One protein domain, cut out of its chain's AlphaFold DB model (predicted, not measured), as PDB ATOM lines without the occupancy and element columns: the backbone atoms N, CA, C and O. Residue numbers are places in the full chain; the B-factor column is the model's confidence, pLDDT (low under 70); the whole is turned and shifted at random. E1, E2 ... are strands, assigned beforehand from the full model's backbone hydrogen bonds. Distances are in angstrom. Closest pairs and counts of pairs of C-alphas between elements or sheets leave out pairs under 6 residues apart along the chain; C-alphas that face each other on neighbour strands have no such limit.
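This is residues 165 to 304 of the 306 residues of an uncharacterized protein of Opitutae bacterium (UniProt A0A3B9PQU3). With little regular structure, this is a sandwich of two antiparallel sheets partly face to face, E1 E9 E3 E6 in that order and branched E2 E4 E5 E7 E8; the loop 224 to 235 lies at one end. The 140 printed residues have nine named strands, E1 to E9 along the chain, and no named helix; these hold 51 residues, class all strand. It is compact, radius of gyration of the C-alphas 14.7 A, spanning 44 by 32 by 28 A.

Antiparallel neighbours are E1, residues 168 to 170, and E9, 297 to 303, with N 300 and O 170 2.8 A apart; E9 and E3, 204 to 209, N 206 and O 301 2.8 A; E3 and E6, 248 to 252, N 207 and O 250 2.9 A. E7, 272 to 279, has E2, 186 to 189, and E8, 284 to 286, on one side, E4, 216 to 223, on the other. E4 and E5, 236 to 242, form a hairpin, N 216 and O 242 2.8 A.

C-alpha 168 is at (298.825, 267.714, 469.054), C-alpha 303 at (299.259, 262.396, 462.060). E7 measures 23.6 A.

The printed part has no cut. Links E1-E2, E2-E3, E4-E5, E6-E7 are long. Residues 290 to 294 have pLDDT under 70.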
ATOM      1  N   LYS A 165     297.546 276.174 463.214       96.75
ATOM      2  CA  LYS A 165     297.072 274.807 463.433       96.75
ATOM      3  C   LYS A 165     298.097 273.949 464.172       96.75
ATOM      4  O   LYS A 165     299.306 274.111 464.006       96.75
ATOM      5  N   THR A 166     297.605 273.012 464.975       97.12
ATOM      6  CA  THR A 166     298.374 271.983 465.674       97.12
ATOM      7  C   THR A 166     297.788 270.609 465.394       97.12
ATOM      8  O   THR A 166     296.575 270.435 465.316       97.12
ATOM      9  N   CYS A 167     298.658 269.608 465.309       97.69
ATOM     10  CA  CYS A 167     298.255 268.206 465.273       97.69
ATOM     11  C   CYS A 167     298.297 267.553 466.665       97.69
ATOM     12  O   CYS A 167     297.836 266.430 466.838       97.69
ATOM     13  N   LEU A 168     298.843 268.224 467.684       97.69
ATOM     14  CA  LEU A 168     298.825 267.714 469.054       97.69
ATOM     15  C   LEU A 168     297.448 267.950 469.679       97.69
ATOM     16  O   LEU A 168     297.032 269.095 469.831       97.69
ATOM     17  N   ILE A 169     296.787 266.865 470.084       97.12
ATOM     18  CA  ILE A 169     295.556 266.926 470.875       97.12
ATOM     19  C   ILE A 169     295.902 267.026 472.360       97.12
ATOM     20  O   ILE A 169     295.482 267.969 473.023       97.12
ATOM     21  N   ASP A 170     296.658 266.059 472.883       95.88
ATOM     22  CA  ASP A 170     297.090 266.066 474.280       95.88
ATOM     23  C   ASP A 170     298.289 265.131 474.501       95.88
ATOM     24  O   ASP A 170     298.356 264.038 473.937       95.88
ATOM     25  N   ASP A 171     299.236 265.542 475.337       94.56
ATOM     26  CA  ASP A 171     300.327 264.701 475.851       94.56
ATOM     27  C   ASP A 171     300.230 264.464 477.365       94.56
ATOM     28  O   ASP A 171     301.079 263.799 477.966       94.56
ATOM     29  N   PHE A 172     299.177 265.002 477.984       92.06
ATOM     30  CA  PHE A 172     298.862 264.918 479.399       92.06
ATOM     31  C   PHE A 172     299.988 265.422 480.306       92.06
ATOM     32  O   PHE A 172     300.067 265.010 481.470       92.06
ATOM     33  N   SER A 173     300.879 266.281 479.800       88.81
ATOM     34  CA  SER A 173     301.962 266.887 480.584       88.81
ATOM     35  C   SER A 173     301.432 267.835 481.661       88.81
ATOM     36  O   SER A 173     302.033 267.931 482.727       88.81
ATOM     37  N   GLN A 174     300.287 268.476 481.410       85.56
ATOM     38  CA  GLN A 174     299.621 269.378 482.356       85.56
ATOM     39  C   GLN A 174     298.507 268.707 483.171       85.56
ATOM     40  O   GLN A 174     297.995 269.313 484.104       85.56
ATOM     41  N   GLY A 175     298.170 267.448 482.873       88.62
ATOM     42  CA  GLY A 175     297.049 266.732 483.482       88.62
ATOM     43  C   GLY A 175     295.930 266.480 482.475       88.62
ATOM     44  O   GLY A 175     296.193 266.299 481.288       88.62
ATOM     45  N   THR A 176     294.688 266.408 482.955       90.75
ATOM     46  CA  THR A 176     293.500 266.096 482.139       90.75
ATOM     47  C   THR A 176     292.495 267.248 482.093       90.75
ATOM     48  O   THR A 176     291.322 267.008 481.844       90.75
ATOM     49  N   GLN A 177     292.917 268.488 482.347       90.94
ATOM     50  CA  GLN A 177     292.031 269.655 482.491       90.94
ATOM     51  C   GLN A 177     291.234 269.954 481.213       90.94
ATOM     52  O   GLN A 177     290.099 270.403 481.288       90.94
ATOM     53  N   ASN A 178     291.773 269.626 480.034       93.88
ATOM     54  CA  ASN A 178     291.056 269.748 478.755       93.88
ATOM     55  C   ASN A 178     289.939 268.700 478.565       93.88
ATOM     56  O   ASN A 178     289.307 268.636 477.508       93.88
ATOM     57  N   TRP A 179     289.701 267.842 479.560       93.88
ATOM     58  CA  TRP A 179     288.782 266.719 479.477       93.88
ATOM     59  C   TRP A 179     287.900 266.623 480.717       93.88
ATOM     60  O   TRP A 179     288.340 266.789 481.850       93.88
ATOM     61  N   ALA A 180     286.655 266.216 480.509       91.62
ATOM     62  CA  ALA A 180     285.851 265.645 481.571       91.62
ATOM     63  C   ALA A 180     286.329 264.215 481.835       91.62
ATOM     64  O   ALA A 180     286.482 263.419 480.901       91.62
ATOM     65  N   THR A 181     286.490 263.859 483.108       87.12
ATOM     66  CA  THR A 181     286.831 262.495 483.514       87.12
ATOM     67  C   THR A 181     285.943 262.000 484.650       87.12
ATOM     68  O   THR A 181     285.547 262.748 485.543       87.12
ATOM     69  N   GLN A 182     285.614 260.713 484.618       79.31
ATOM     70  CA  GLN A 182     284.965 259.994 485.704       79.31
ATOM     71  C   GLN A 182     286.002 259.101 486.388       79.31
ATOM     72  O   GLN A 182     286.247 257.975 485.954       79.31
ATOM     73  N   ASN A 183     286.625 259.609 487.453       71.31
ATOM     74  CA  ASN A 183     287.639 258.897 488.245       71.31
ATOM     75  C   ASN A 183     288.803 258.342 487.396       71.31
ATOM     76  O   ASN A 183     289.286 257.240 487.645       71.31
ATOM     77  N   GLY A 184     289.194 259.049 486.331       76.75
ATOM     78  CA  GLY A 184     290.253 258.621 485.414       76.75
ATOM     79  C   GLY A 184     289.854 257.504 484.445       76.75
ATOM     80  O   GLY A 184     290.641 257.170 483.567       76.75
ATOM     81  N   SER A 185     288.656 256.921 484.560       82.25
ATOM     82  CA  SER A 185     288.221 255.762 483.755       82.25
ATOM     83  C   SER A 185     287.895 256.109 482.303       82.25
ATOM     84  O   SER A 185     288.089 255.286 481.407       82.25
ATOM     85  N   ASN A 186     287.446 257.338 482.056       88.94
ATOM     86  CA  ASN A 186     287.157 257.858 480.728       88.94
ATOM     87  C   ASN A 186     287.730 259.263 480.537       88.94
ATOM     88  O   ASN A 186     287.976 259.996 481.500       88.94
ATOM     89  N   LEU A 187     287.907 259.622 479.269       93.69
ATOM     90  CA  LEU A 187     288.069 261.002 478.835       93.69
ATOM     91  C   LEU A 187     286.909 261.348 477.917       93.69
ATOM     92  O   LEU A 187     286.611 260.605 476.984       93.69
ATOM     93  N   THR A 188     286.236 262.453 478.204       94.12
ATOM     94  CA  THR A 188     285.160 263.004 477.379       94.12
ATOM     95  C   THR A 188     285.432 264.474 477.141       94.12
ATOM     96  O   THR A 188     285.758 265.194 478.079       94.12
ATOM     97  N   GLY A 189     285.279 264.954 475.915       94.12
ATOM     98  CA  GLY A 189     285.429 266.381 475.681       94.12
ATOM     99  C   GLY A 189     285.083 266.823 474.278       94.12
ATOM    100  O   GLY A 189     284.907 266.016 473.367       94.12
ATOM    101  N   TYR A 190     285.005 268.138 474.120       95.56
ATOM    102  CA  TYR A 190     284.741 268.794 472.844       95.56
ATOM    103  C   TYR A 190     286.032 269.098 472.075       95.56
ATOM    104  O   TYR A 190     286.138 270.116 471.414       95.56
ATOM    105  N   ILE A 191     287.051 268.242 472.193       95.88
ATOM    106  CA  ILE A 191     288.415 268.508 471.707       95.88
ATOM    107  C   ILE A 191     288.472 268.883 470.224       95.88
ATOM    108  O   ILE A 191     289.225 269.771 469.844       95.88
ATOM    109  N   PHE A 192     287.660 268.236 469.386       96.69
ATOM    110  CA  PHE A 192     287.601 268.521 467.948       96.69
ATOM    111  C   PHE A 192     286.955 269.876 467.614       96.69
ATOM    112  O   PHE A 192     286.964 270.293 466.461       96.69
ATOM    113  N   GLN A 193     286.426 270.575 468.622       96.06
ATOM    114  CA  GLN A 193     285.973 271.964 468.542       96.06
ATOM    115  C   GLN A 193     287.063 272.956 468.973       96.06
ATOM    116  O   GLN A 193     286.806 274.152 469.066       96.06
ATOM    117  N   ASN A 194     288.286 272.487 469.246       96.25
ATOM    118  CA  ASN A 194     289.442 273.360 469.392       96.25
ATOM    119  C   ASN A 194     289.784 273.981 468.026       96.25
ATOM    120  O   ASN A 194     290.204 273.247 467.132       96.25
ATOM    121  N   PRO A 195     289.677 275.307 467.845       95.25
ATOM    122  CA  PRO A 195     289.950 275.931 466.554       95.25
ATOM    123  C   PRO A 195     291.428 275.881 466.146       95.25
ATOM    124  O   PRO A 195     291.747 276.084 464.976       95.25
ATOM    125  N   GLU A 196     292.331 275.594 467.081       96.31
ATOM    126  CA  GLU A 196     293.740 275.348 466.778       96.31
ATOM    127  C   GLU A 196     293.986 273.926 466.249       96.31
ATOM    128  O   GLU A 196     295.031 273.682 465.662       96.31
ATOM    129  N   LEU A 197     293.078 272.965 466.447       97.56
ATOM    130  CA  LEU A 197     293.310 271.584 466.016       97.56
ATOM    131  C   LEU A 197     293.171 271.454 464.492       97.56
ATOM    132  O   LEU A 197     292.200 271.933 463.903       97.56
ATOM    133  N   GLU A 198     294.131 270.780 463.860       96.88
ATOM    134  CA  GLU A 198     294.025 270.380 462.459       96.88
ATOM    135  C   GLU A 198     293.093 269.169 462.324       96.88
ATOM    136  O   GLU A 198     293.328 268.108 462.906       96.88
ATOM    137  N   CYS A 199     292.031 269.340 461.542       95.62
ATOM    138  CA  CYS A 199     290.923 268.394 461.428       95.62
ATOM    139  C   CYS A 199     290.658 267.988 459.970       95.62
ATOM    140  O   CYS A 199     289.536 267.595 459.647       95.62
ATOM    141  N   SER A 200     291.654 268.100 459.083       95.81
ATOM    142  CA  SER A 200     291.579 267.533 457.734       95.81
ATOM    143  C   SER A 200     291.334 266.023 457.775       95.81
ATOM    144  O   SER A 200     292.027 265.297 458.489       95.81
ATOM    145  N   ASP A 201     290.385 265.541 456.970       96.25
ATOM    146  CA  ASP A 201     290.012 264.121 456.880       96.25
ATOM    147  C   ASP A 201     291.120 263.229 456.285       96.25
ATOM    148  O   ASP A 201     291.060 262.007 456.424       96.25
ATOM    149  N   ASP A 202     292.170 263.827 455.708       95.38
ATOM    150  CA  ASP A 202     293.385 263.124 455.267       95.38
ATOM    151  C   ASP A 202     294.298 262.709 456.438       95.38
ATOM    152  O   ASP A 202     295.184 261.859 456.287       95.38
ATOM    153  N   LEU A 203     294.092 263.296 457.623       97.62
ATOM    154  CA  LEU A 203     294.835 262.954 458.829       97.62
ATOM    155  C   LEU A 203     294.274 261.715 459.523       97.62
ATOM    156  O   LEU A 203     293.125 261.300 459.355       97.62
ATOM    157  N   ARG A 204     295.115 261.129 460.376       97.94
ATOM    158  CA  ARG A 204     294.796 259.947 461.176       97.94
ATOM    159  C   ARG A 204     294.879 260.280 462.655       97.94
ATOM    160  O   ARG A 204     295.846 260.895 463.092       97.94
ATOM    161  N   LEU A 205     293.917 259.808 463.437       98.50
ATOM    162  CA  LEU A 205     293.956 259.926 464.891       98.50
ATOM    163  C   LEU A 205     294.881 258.847 465.466       98.50
ATOM    164  O   LEU A 205     294.618 257.652 465.326       98.50
ATOM    165  N   CYS A 206     295.953 259.258 466.135       98.44
ATOM    166  CA  CYS A 206     296.941 258.387 466.754       98.44
ATOM    167  C   CYS A 206     296.882 258.500 468.280       98.44
ATOM    168  O   CYS A 206     297.068 259.574 468.850       98.44
ATOM    169  N   LEU A 207     296.677 257.366 468.950       98.31
ATOM    170  CA  LEU A 207     296.753 257.241 470.401       98.31
ATOM    171  C   LEU A 207     297.987 256.416 470.763       98.31
ATOM    172  O   LEU A 207     298.112 255.261 470.357       98.31
ATOM    173  N   THR A 208     298.896 256.985 471.552       97.62
ATOM    174  CA  THR A 208     300.013 256.230 472.132       97.62
ATOM    175  C   THR A 208     299.562 255.607 473.445       97.62
ATOM    176  O   THR A 208     299.252 256.325 474.396       97.62
ATOM    177  N   ILE A 209     299.534 254.277 473.499       96.25
ATOM    178  CA  ILE A 209     299.011 253.507 474.630       96.25
ATOM    179  C   ILE A 209     300.074 252.541 475.148       96.25
ATOM    180  O   ILE A 209     300.756 251.885 474.367       96.25
ATOM    181  N   ASN A 210     300.198 252.427 476.468       95.00
ATOM    182  CA  ASN A 210     300.941 251.365 477.135       95.00
ATOM    183  C   ASN A 210     299.945 250.367 477.761       95.00
ATOM    184  O   ASN A 210     299.265 250.726 478.725       95.00
ATOM    185  N   PRO A 211     299.828 249.125 477.258       93.62
ATOM    186  CA  PRO A 211     298.886 248.144 477.796       93.62
ATOM    187  C   PRO A 211     299.366 247.523 479.109       93.62
ATOM    188  O   PRO A 211     298.554 246.987 479.859       93.62
ATOM    189  N   ARG A 212     300.666 247.629 479.423       91.88
ATOM    190  CA  ARG A 212     301.271 247.163 480.680       91.88
ATOM    191  C   ARG A 212     300.991 245.684 480.971       91.88
ATOM    192  O   ARG A 212     300.753 245.307 482.114       91.88
ATOM    193  N   GLY A 213     301.010 244.851 479.931       92.44
ATOM    194  CA  GLY A 213     300.785 243.408 480.036       92.44
ATOM    195  C   GLY A 213     299.318 242.998 480.120       92.44
ATOM    196  O   GLY A 213     299.047 241.823 480.338       92.44
ATOM    197  N   LYS A 214     298.377 243.936 479.956       92.75
ATOM    198  CA  LYS A 214     296.944 243.646 479.903       92.75
ATOM    199  C   LYS A 214     296.463 243.491 478.466       92.75
ATOM    200  O   LYS A 214     296.889 244.224 477.571       92.75
ATOM    201  N   ASP A 215     295.495 242.605 478.288       95.94
ATOM    202  CA  ASP A 215     294.678 242.535 477.084       95.94
ATOM    203  C   ASP A 215     293.548 243.568 477.200       95.94
ATOM    204  O   ASP A 215     292.669 243.470 478.057       95.94
ATOM    205  N   LEU A 216     293.580 244.593 476.351       96.38
ATOM    206  CA  LEU A 216     292.680 245.742 476.420       96.38
ATOM    207  C   LEU A 216     291.813 245.870 475.166       96.38
ATOM    208  O   LEU A 216     292.211 245.518 474.053       96.38
ATOM    209  N   ILE A 217     290.638 246.464 475.340       97.38
ATOM    210  CA  ILE A 217     289.834 247.047 474.271       97.38
ATOM    211  C   ILE A 217     289.866 248.566 474.416       97.38
ATOM    212  O   ILE A 217     289.395 249.107 475.416       97.38
ATOM    213  N   LEU A 218     290.357 249.253 473.385       97.75
ATOM    214  CA  LEU A 218     290.153 250.684 473.192       97.75
ATOM    215  C   LEU A 218     288.857 250.914 472.433       97.75
ATOM    216  O   LEU A 218     288.689 250.398 471.326       97.75
ATOM    217  N   ARG A 219     287.979 251.732 473.011       97.94
ATOM    218  CA  ARG A 219     286.748 252.190 472.372       97.94
ATOM    219  C   ARG A 219     286.736 253.709 472.273       97.94
ATOM    220  O   ARG A 219     286.835 254.399 473.289       97.94
ATOM    221  N   LEU A 220     286.539 254.198 471.054       98.44
ATOM    222  CA  LEU A 220     286.291 255.597 470.735       98.44
ATOM    223  C   LEU A 220     284.816 255.756 470.373       98.44
ATOM    224  O   LEU A 220     284.303 254.980 469.568       98.44
ATOM    225  N   ASN A 221     284.136 256.740 470.955       97.88
ATOM    226  CA  ASN A 221     282.808 257.160 470.507       97.88
ATOM    227  C   ASN A 221     282.858 258.643 470.155       97.88
ATOM    228  O   ASN A 221     283.482 259.421 470.876       97.88
ATOM    229  N   THR A 222     282.191 259.026 469.075       97.50
ATOM    230  CA  THR A 222     282.079 260.412 468.637       97.50
ATOM    231  C   THR A 222     280.617 260.784 468.434       97.50
ATOM    232  O   THR A 222     279.783 259.940 468.101       97.50
ATOM    233  N   ALA A 223     280.311 262.057 468.639       95.56
ATOM    234  CA  ALA A 223     279.027 262.659 468.309       95.56
ATOM    235  C   ALA A 223     279.266 263.943 467.513       95.56
ATOM    236  O   ALA A 223     280.321 264.559 467.637       95.56
ATOM    237  N   SER A 224     278.275 264.355 466.728       94.31
ATOM    238  CA  SER A 224     278.336 265.544 465.858       94.31
ATOM    239  C   SER A 224     277.215 266.549 466.128       94.31
ATOM    240  O   SER A 224     276.945 267.427 465.320       94.31
ATOM    241  N   ARG A 225     276.518 266.406 467.259       91.62
ATOM    242  CA  ARG A 225     275.332 267.207 467.587       91.62
ATOM    243  C   ARG A 225     275.702 268.655 467.894       91.62
ATOM    244  O   ARG A 225     276.712 268.888 468.558       91.62
ATOM    245  N   PHE A 226     274.795 269.566 467.543       90.44
ATOM    246  CA  PHE A 226     274.839 271.004 467.839       90.44
ATOM    247  C   PHE A 226     275.927 271.775 467.087       90.44
ATOM    248  O   PHE A 226     276.288 272.876 467.503       90.44
ATOM    249  N   LEU A 227     276.409 271.223 465.974       90.06
ATOM    250  CA  LEU A 227     277.351 271.913 465.094       90.06
ATOM    251  C   LEU A 227     276.636 272.800 464.068       90.06
ATOM    252  O   LEU A 227     277.207 273.783 463.600       90.06
ATOM    253  N   GLY A 228     275.381 272.479 463.733       84.25
ATOM    254  CA  GLY A 228     274.608 273.214 462.734       84.25
ATOM    255  C   GLY A 228     275.165 273.054 461.314       84.25
ATOM    256  O   GLY A 228     276.046 272.237 461.057       84.25
ATOM    257  N   HIS A 229     274.611 273.810 460.360       81.44
ATOM    258  CA  HIS A 229     275.096 273.903 458.968       81.44
ATOM    259  C   HIS A 229     275.367 272.557 458.262       81.44
ATOM    260  O   HIS A 229     276.280 272.438 457.451       81.44
ATOM    261  N   GLY A 230     274.582 271.522 458.573       81.62
ATOM    262  CA  GLY A 230     274.741 270.189 457.981       81.62
ATOM    263  C   GLY A 230     275.884 269.349 458.564       81.62
ATOM    264  O   GLY A 230     276.034 268.198 458.154       81.62
ATOM    265  N   LYS A 231     276.634 269.863 459.549       87.19
ATOM    266  CA  LYS A 231     277.695 269.128 460.257       87.19
ATOM    267  C   LYS A 231     277.169 268.120 461.282       87.19
ATOM    268  O   LYS A 231     277.937 267.302 461.768       87.19
ATOM    269  N   ASP A 232     275.865 268.107 461.558       91.06
ATOM    270  CA  ASP A 232     275.218 267.070 462.370       91.06
ATOM    271  C   ASP A 232     275.102 265.750 461.561       91.06
ATOM    272  O   ASP A 232     274.081 265.420 460.936       91.06
ATOM    273  N   ILE A 233     276.201 264.992 461.514       93.38
ATOM    274  CA  ILE A 233     276.370 263.783 460.688       93.38
ATOM    275  C   ILE A 233     276.040 262.458 461.397       93.38
ATOM    276  O   ILE A 233     275.950 261.421 460.742       93.38
ATOM    277  N   GLY A 234     275.740 262.493 462.695       94.19
ATOM    278  CA  GLY A 234     275.403 261.337 463.530       94.19
ATOM    279  C   GLY A 234     276.449 261.004 464.595       94.19
ATOM    280  O   GLY A 234     277.378 261.775 464.847       94.19
ATOM    281  N   ASP A 235     276.254 259.851 465.231       96.69
ATOM    282  CA  ASP A 235     277.155 259.297 466.238       96.69
ATOM    283  C   ASP A 235     277.943 258.134 465.614       96.69
ATOM    284  O   ASP A 235     277.384 257.336 464.851       96.69
ATOM    285  N   PHE A 236     279.230 258.032 465.942       98.00
ATOM    286  CA  PHE A 236     280.117 257.004 465.403       98.00
ATOM    287  C   PHE A 236     280.930 256.339 466.504       98.00
ATOM    288  O   PHE A 236     281.120 256.887 467.590       98.00
ATOM    289  N   HIS A 237     281.438 255.144 466.228       98.25
ATOM    290  CA  HIS A 237     282.331 254.456 467.149       98.25
ATOM    291  C   HIS A 237     283.379 253.619 466.425       98.25
ATOM    292  O   HIS A 237     283.138 253.100 465.338       98.25
ATOM    293  N   ALA A 238     284.533 253.453 467.061       98.38
ATOM    294  CA  ALA A 238     285.588 252.564 466.602       98.38
ATOM    295  C   ALA A 238     286.167 251.792 467.787       98.38
ATOM    296  O   ALA A 238     286.254 252.306 468.906       98.38
ATOM    297  N   THR A 239     286.577 250.552 467.526       98.06
ATOM    298  CA  THR A 239     287.098 249.649 468.554       98.06
ATOM    299  C   THR A 239     288.369 248.960 468.071       98.06
ATOM    300  O   THR A 239     288.446 248.499 466.928       98.06
ATOM    301  N   ARG A 240     289.371 248.857 468.949       97.88
ATOM    302  CA  ARG A 240     290.626 248.133 468.700       97.88
ATOM    303  C   ARG A 240     291.003 247.280 469.902       97.88
ATOM    304  O   ARG A 240     290.964 247.756 471.034       97.88
ATOM    305  N   LYS A 241     291.397 246.029 469.643       97.19
ATOM    306  CA  LYS A 241     292.079 245.192 470.634       97.19
ATOM    307  C   LYS A 241     293.544 245.627 470.716       97.19
ATOM    308  O   LYS A 241     294.156 245.905 469.688       97.19
ATOM    309  N   ILE A 242     294.075 245.680 471.927       96.75
ATOM    310  CA  ILE A 242     295.438 246.094 472.249       96.75
ATOM    311  C   ILE A 242     296.011 245.043 473.202       96.75
ATOM    312  O   ILE A 242     295.372 244.714 474.196       96.75
ATOM    313  N   THR A 243     297.195 244.513 472.909       94.44
ATOM    314  CA  THR A 243     297.862 243.501 473.744       94.44
ATOM    315  C   THR A 243     299.346 243.814 473.899       94.44
ATOM    316  O   THR A 243     299.903 244.614 473.142       94.44
ATOM    317  N   GLY A 244     299.997 243.172 474.870       91.69
ATOM    318  CA  GLY A 244     301.444 243.244 475.072       91.69
ATOM    319  C   GLY A 244     301.887 244.150 476.223       91.69
ATOM    320  O   GLY A 244     301.085 244.734 476.950       91.69
ATOM    321  N   HIS A 245     303.203 244.233 476.412       90.56
ATOM    322  CA  HIS A 245     303.812 244.946 477.542       90.56
ATOM    323  C   HIS A 245     304.304 246.349 477.188       90.56
ATOM    324  O   HIS A 245     304.385 247.205 478.063       90.56
ATOM    325  N   GLU A 246     304.603 246.582 475.912       93.81
ATOM    326  CA  GLU A 246     305.282 247.786 475.445       93.81
ATOM    327  C   GLU A 246     304.317 248.862 474.952       93.81
ATOM    328  O   GLU A 246     303.174 248.593 474.564       93.81
ATOM    329  N   LYS A 247     304.812 250.106 474.921       95.06
ATOM    330  CA  LYS A 247     304.078 251.222 474.317       95.06
ATOM    331  C   LYS A 247     303.823 250.948 472.832       95.06
ATOM    332  O   LYS A 247     304.703 250.478 472.114       95.06
ATOM    333  N   GLN A 248     302.653 251.342 472.352       96.19
ATOM    334  CA  GLN A 248     302.244 251.162 470.966       96.19
ATOM    335  C   GLN A 248     301.418 252.343 470.466       96.19
ATOM    336  O   GLN A 248     300.724 253.007 471.237       96.19
ATOM    337  N   LYS A 249     301.508 252.610 469.160       97.31
ATOM    338  CA  LYS A 249     300.689 253.610 468.471       97.31
ATOM    339  C   LYS A 249     299.473 252.923 467.868       97.31
ATOM    340  O   LYS A 249     299.620 252.039 467.028       97.31
ATOM    341  N   ILE A 250     298.286 253.341 468.287       97.81
ATOM    342  CA  ILE A 250     297.014 252.873 467.743       97.81
ATOM    343  C   ILE A 250     296.461 253.965 466.840       97.81
ATOM    344  O   ILE A 250     296.221 255.079 467.298       97.81
ATOM    345  N   ILE A 251     296.284 253.646 465.562       97.88
ATOM    346  CA  ILE A 251     295.941 254.618 464.524       97.88
ATOM    347  C   ILE A 251     294.533 254.333 464.008       97.88
ATOM    348  O   ILE A 251     294.207 253.183 463.700       97.88
ATOM    349  N   PHE A 252     293.730 255.387 463.891       98.19
ATOM    350  CA  PHE A 252     292.395 255.357 463.313       98.19
ATOM    351  C   PHE A 252     292.274 256.332 462.144       98.19
ATOM    352  O   PHE A 252     292.681 257.489 462.235       98.19
ATOM    353  N   THR A 253     291.663 255.859 461.066       97.06
ATOM    354  CA  THR A 253     291.195 256.666 459.933       97.06
ATOM    355  C   THR A 253     289.675 256.832 460.017       97.06
ATOM    356  O   THR A 253     289.006 256.059 460.710       97.06
ATOM    357  N   VAL A 254     289.114 257.830 459.328       96.31
ATOM    358  CA  VAL A 254     287.668 258.118 459.377       96.31
ATOM    359  C   VAL A 254     286.795 256.935 458.931       96.31
ATOM    360  O   VAL A 254     285.725 256.717 459.496       96.31
ATOM    361  N   ASP A 255     287.266 256.111 457.991       95.50
ATOM    362  CA  ASP A 255     286.558 254.933 457.463       95.50
ATOM    363  C   ASP A 255     286.471 253.760 458.456       95.50
ATOM    364  O   ASP A 255     285.649 252.858 458.294       95.50
ATOM    365  N   GLN A 256     287.278 253.778 459.520       96.69
ATOM    366  CA  GLN A 256     287.258 252.741 460.556       96.69
ATOM    367  C   GLN A 256     286.160 252.960 461.600       96.69
ATOM    368  O   GLN A 256     285.942 252.099 462.461       96.69
ATOM    369  N   PHE A 257     285.475 254.101 461.541       97.56
ATOM    370  CA  PHE A 257     284.376 254.433 462.428       97.56
ATOM    371  C   PHE A 257     283.044 253.949 461.857       97.56
ATOM    372  O   PHE A 257     282.644 254.277 460.744       97.56
ATOM    373  N   GLN A 258     282.316 253.184 462.664       97.12
ATOM    374  CA  GLN A 258     280.991 252.685 462.336       97.12
ATOM    375  C   GLN A 258     279.927 253.678 462.804       97.12
ATOM    376  O   GLN A 258     279.878 254.041 463.984       97.12
ATOM    377  N   GLY A 259     279.052 254.079 461.884       94.31
ATOM    378  CA  GLY A 259     277.931 254.985 462.128       94.31
ATOM    379  C   GLY A 259     276.813 254.781 461.106       94.31
ATOM    380  O   GLY A 259     276.536 253.656 460.681       94.31
ATOM    381  N   LYS A 260     276.144 255.862 460.698       87.81
ATOM    382  CA  LYS A 260     275.072 255.801 459.693       87.81
ATOM    383  C   LYS A 260     275.655 255.506 458.300       87.81
ATOM    384  O   LYS A 260     276.555 256.208 457.863       87.81
ATOM    385  N   LYS A 261     275.097 254.519 457.580       79.38
ATOM    386  CA  LYS A 261     275.626 254.025 456.285       79.38
ATOM    387  C   LYS A 261     275.903 255.114 455.236       79.38
ATOM    388  O   LYS A 261     276.885 255.003 454.518       79.38
ATOM    389  N   ASP A 262     275.076 256.156 455.179       87.38
ATOM    390  CA  ASP A 262     275.145 257.181 454.122       87.38
ATOM    391  C   ASP A 262     275.880 258.461 454.548       87.38
ATOM    392  O   ASP A 262     275.842 259.468 453.842       87.38
ATOM    393  N   LYS A 263     276.491 258.470 455.737       90.81
ATOM    394  CA  LYS A 263     277.230 259.621 456.258       90.81
ATOM    395  C   LYS A 263     278.549 259.136 456.857       90.81
ATOM    396  O   LYS A 263     278.513 258.634 457.978       90.81
ATOM    397  N   PRO A 264     279.684 259.245 456.146       93.69
ATOM    398  CA  PRO A 264     280.980 258.934 456.735       93.69
ATOM    399  C   PRO A 264     281.317 259.930 457.851       93.69
ATOM    400  O   PRO A 264     280.789 261.044 457.888       93.69
ATOM    401  N   LEU A 265     282.197 259.517 458.764       96.50
ATOM    402  CA  LEU A 265     282.777 260.417 459.756       96.50
ATOM    403  C   LEU A 265     283.623 261.493 459.050       96.50
ATOM    404  O   LEU A 265     284.293 261.197 458.067       96.50
ATOM    405  N   SER A 266     283.628 262.707 459.599       96.62
ATOM    406  CA  SER A 266     284.627 263.745 459.315       96.62
ATOM    407  C   SER A 266     285.170 264.262 460.644       96.62
ATOM    408  O   SER A 266     284.379 264.501 461.564       96.62
ATOM    409  N   TRP A 267     286.486 264.445 460.770       97.44
ATOM    410  CA  TRP A 267     287.112 264.948 461.999       97.44
ATOM    411  C   TRP A 267     286.588 266.341 462.354       97.44
ATOM    412  O   TRP A 267     286.249 266.611 463.506       97.44
ATOM    413  N   SER A 268     286.419 267.194 461.339       95.44
ATOM    414  CA  SER A 268     285.886 268.556 461.476       95.44
ATOM    415  C   SER A 268     284.409 268.623 461.900       95.44
ATOM    416  O   SER A 268     283.900 269.697 462.239       95.44
ATOM    417  N   ALA A 269     283.708 267.484 461.874       96.31
ATOM    418  CA  ALA A 269     282.303 267.345 462.238       96.31
ATOM    419  C   ALA A 269     282.101 266.580 463.561       96.31
ATOM    420  O   ALA A 269     280.988 266.152 463.864       96.31
ATOM    421  N   ILE A 270     283.148 266.401 464.373       97.06
ATOM    422  CA  ILE A 270     283.032 265.801 465.708       97.06
ATOM    423  C   ILE A 270     282.811 266.898 466.739       97.06
ATOM    424  O   ILE A 270     283.736 267.632 467.065       97.06
ATOM    425  N   SER A 271     281.623 266.963 467.335       95.94
ATOM    426  CA  SER A 271     281.399 267.821 468.493       95.94
ATOM    427  C   SER A 271     281.996 267.223 469.759       95.94
ATOM    428  O   SER A 271     282.674 267.932 470.486       95.94
ATOM    429  N   ASN A 272     281.802 265.931 470.024       95.75
ATOM    430  CA  ASN A 272     282.262 265.291 471.258       95.75
ATOM    431  C   ASN A 272     283.026 263.994 470.976       95.75
ATOM    432  O   ASN A 272     282.607 263.211 470.127       95.75
ATOM    433  N   LEU A 273     284.109 263.759 471.719       97.06
ATOM    434  CA  LEU A 273     284.888 262.522 471.718       97.06
ATOM    435  C   LEU A 273     284.858 261.892 473.112       97.06
ATOM    436  O   LEU A 273     285.084 262.580 474.106       97.06
ATOM    437  N   ILE A 274     284.659 260.574 473.163       96.38
ATOM    438  CA  ILE A 274     284.750 259.755 474.373       96.38
ATOM    439  C   ILE A 274     285.760 258.630 474.153       96.38
ATOM    440  O   ILE A 274     285.631 257.856 473.201       96.38
ATOM    441  N   ILE A 275     286.710 258.492 475.076       97.19
ATOM    442  CA  ILE A 275     287.758 257.467 475.075       97.19
ATOM    443  C   ILE A 275     287.598 256.577 476.307       97.19
ATOM    444  O   ILE A 275     287.544 257.078 477.431       97.19
ATOM    445  N   ASN A 276     287.561 255.258 476.098       96.06
ATOM    446  CA  ASN A 276     287.521 254.266 477.174       96.06
ATOM    447  C   ASN A 276     288.500 253.116 476.904       96.06
ATOM    448  O   ASN A 276     288.647 252.683 475.756       96.06
ATOM    449  N   LEU A 277     289.093 252.578 477.973       95.31
ATOM    450  CA  LEU A 277     289.803 251.298 477.964       95.31
ATOM    451  C   LEU A 277     289.055 250.273 478.818       95.31
ATOM    452  O   LEU A 277     288.681 250.551 479.956       95.31
ATOM    453  N   THR A 278     288.873 249.074 478.278       95.81
ATOM    454  CA  THR A 278     288.294 247.928 478.987       95.81
ATOM    455  C   THR A 278     289.319 246.811 479.050       95.81
ATOM    456  O   THR A 278     289.893 246.446 478.030       95.81
ATOM    457  N   ASP A 279     289.538 246.268 480.238       94.81
ATOM    458  CA  ASP A 279     290.356 245.078 480.452       94.81
ATOM    459  C   ASP A 279     289.533 243.836 480.078       94.81
ATOM    460  O   ASP A 279     288.396 243.672 480.530       94.81
ATOM    461  N   LEU A 280     290.068 243.006 479.182       95.06
ATOM    462  CA  LEU A 280     289.363 241.856 478.615       95.06
ATOM    463  C   LEU A 280     289.183 240.707 479.606       95.06
ATOM    464  O   LEU A 280     288.175 240.001 479.522       95.06
ATOM    465  N   ASP A 281     290.112 240.549 480.545       93.31
ATOM    466  CA  ASP A 281     290.079 239.467 481.527       93.31
ATOM    467  C   ASP A 281     289.010 239.757 482.582       93.31
ATOM    468  O   ASP A 281     288.156 238.925 482.889       93.31
ATOM    469  N   THR A 282     289.011 240.988 483.092       94.12
ATOM    470  CA  THR A 282     288.061 241.440 484.123       94.12
ATOM    471  C   THR A 282     286.746 241.968 483.551       94.12
ATOM    472  O   THR A 282     285.804 242.223 484.305       94.12
ATOM    473  N   LYS A 283     286.676 242.175 482.229       93.12
ATOM    474  CA  LYS A 283     285.551 242.801 481.505       93.12
ATOM    475  C   LYS A 283     285.133 244.156 482.080       93.12
ATOM    476  O   LYS A 283     283.980 244.564 481.952       93.12
ATOM    477  N   SER A 284     286.067 244.844 482.726       91.25
ATOM    478  CA  SER A 284     285.813 246.070 483.474       91.25
ATOM    479  C   SER A 284     286.559 247.238 482.850       91.25
ATOM    480  O   SER A 284     287.651 247.087 482.299       91.25
ATOM    481  N   GLN A 285     285.955 248.424 482.911       91.38
ATOM    482  CA  GLN A 285     286.630 249.647 482.503       91.38
ATOM    483  C   GLN A 285     287.799 249.926 483.446       91.38
ATOM    484  O   GLN A 285     287.654 249.805 484.662       91.38
ATOM    485  N   ILE A 286     288.945 250.306 482.886       90.38
ATOM    486  CA  ILE A 286     290.136 250.633 483.669       90.38
ATOM    487  C   ILE A 286     290.451 252.130 483.607       90.38
ATOM    488  O   ILE A 286     290.134 252.780 482.607       90.38
ATOM    489  N   PRO A 287     291.095 252.686 484.646       88.75
ATOM    490  CA  PRO A 287     291.617 254.044 484.604       88.75
ATOM    491  C   PRO A 287     292.609 254.233 483.450       88.75
ATOM    492  O   PRO A 287     293.560 253.469 483.299       88.75
ATOM    493  N   LEU A 288     292.403 255.277 482.650       88.81
ATOM    494  CA  LEU A 288     293.378 255.791 481.684       88.81
ATOM    495  C   LEU A 288     294.581 256.413 482.413       88.81
ATOM    496  O   LEU A 288     295.713 256.305 481.934       88.81
ATOM    497  N   PHE A 289     294.310 256.993 483.587       82.56
ATOM    498  CA  PHE A 289     295.251 257.583 484.538       82.56
ATOM    499  C   PHE A 289     294.917 257.022 485.920       82.56
ATOM    500  O   PHE A 289     293.785 257.185 486.378       82.56
ATOM    501  N   ASP A 290     295.851 256.332 486.571       67.88
ATOM    502  CA  ASP A 290     295.652 255.886 487.953       67.88
ATOM    503  C   ASP A 290     296.180 256.909 488.978       67.88
ATOM    504  O   ASP A 290     296.890 257.858 488.643       67.88
ATOM    505  N   ALA A 291     295.823 256.713 490.252       60.09
ATOM    506  CA  ALA A 291     296.215 257.595 491.355       60.09
ATOM    507  C   ALA A 291     297.738 257.636 491.610       60.09
ATOM    508  O   ALA A 291     298.222 258.550 492.272       60.09
ATOM    509  N   ALA A 292     298.495 256.669 491.082       60.31
ATOM    510  CA  ALA A 292     299.954 256.636 491.139       60.31
ATOM    511  C   ALA A 292     300.597 257.292 489.901       60.31
ATOM    512  O   ALA A 292     301.799 257.150 489.682       60.31
ATOM    513  N   ASN A 293     299.804 258.011 489.095       62.69
ATOM    514  CA  ASN A 293     300.208 258.648 487.844       62.69
ATOM    515  C   ASN A 293     300.739 257.657 486.794       62.69
ATOM    516  O   ASN A 293     301.450 258.047 485.865       62.69
ATOM    517  N   ASN A 294     300.390 256.370 486.896       68.94
ATOM    518  CA  ASN A 294     300.627 255.461 485.790       68.94
ATOM    519  C   ASN A 294     299.554 255.696 484.732       68.94
ATOM    520  O   ASN A 294     298.350 255.682 485.003       68.94
ATOM    521  N   LYS A 295     300.014 255.877 483.499       83.38
ATOM    522  CA  LYS A 295     299.167 256.235 482.371       83.38
ATOM    523  C   LYS A 295     299.123 255.074 481.388       83.38
ATOM    524  O   LYS A 295     300.161 254.640 480.889       83.38
ATOM    525  N   HIS A 296     297.925 254.570 481.108       91.69
ATOM    526  CA  HIS A 296     297.722 253.688 479.961       91.69
ATOM    527  C   HIS A 296     297.698 254.504 478.669       91.69
ATOM    528  O   HIS A 296     298.264 254.074 477.672       91.69
ATOM    529  N   LEU A 297     297.096 255.694 478.693       94.25
ATOM    530  CA  LEU A 297     297.062 256.617 477.565       94.25
ATOM    531  C   LEU A 297     298.115 257.712 477.751       94.25
ATOM    532  O   LEU A 297     298.077 258.460 478.722       94.25
ATOM    533  N   LEU A 298     299.069 257.781 476.825       94.75
ATOM    534  CA  LEU A 298     300.255 258.632 476.949       94.75
ATOM    535  C   LEU A 298     300.190 259.882 476.077       94.75
ATOM    536  O   LEU A 298     300.781 260.895 476.429       94.75
ATOM    537  N   ARG A 299     299.538 259.793 474.916       96.75
ATOM    538  CA  ARG A 299     299.481 260.879 473.934       96.75
ATOM    539  C   ARG A 299     298.346 260.657 472.949       96.75
ATOM    540  O   ARG A 299     298.087 259.512 472.573       96.75
ATOM    541  N   ILE A 300     297.733 261.743 472.503       98.19
ATOM    542  CA  ILE A 300     296.781 261.793 471.402       98.19
ATOM    543  C   ILE A 300     297.261 262.865 470.424       98.19
ATOM    544  O   ILE A 300     297.556 263.994 470.814       98.19
ATOM    545  N   GLU A 301     297.339 262.516 469.150       98.38
ATOM    546  CA  GLU A 301     297.740 263.433 468.087       98.38
ATOM    547  C   GLU A 301     297.085 263.042 466.764       98.38
ATOM    548  O   GLU A 301     296.773 261.876 466.530       98.38
ATOM    549  N   MET A 302     296.890 264.025 465.899       98.31
ATOM    550  CA  MET A 302     296.634 263.820 464.486       98.31
ATOM    551  C   MET A 302     297.980 263.585 463.788       98.31
ATOM    552  O   MET A 302     298.985 264.199 464.142       98.31
ATOM    553  N   ILE A 303     298.039 262.673 462.825       97.69
ATOM    554  CA  ILE A 303     299.259 262.396 462.060       97.69
ATOM    555  C   ILE A 303     298.948 262.293 460.575       97.69
ATOM    556  O   ILE A 303     297.879 261.823 460.185       97.69
ATOM    557  N   GLU A 304     299.910 262.699 459.756       93.69
ATOM    558  CA  GLU A 304     299.881 262.451 458.321       93.69
ATOM    559  C   GLU A 304     300.114 260.967 458.011       93.69
ATOM    560  O   GLU A 304     300.520 260.157 458.856       93.69
TER     561      GLU A 304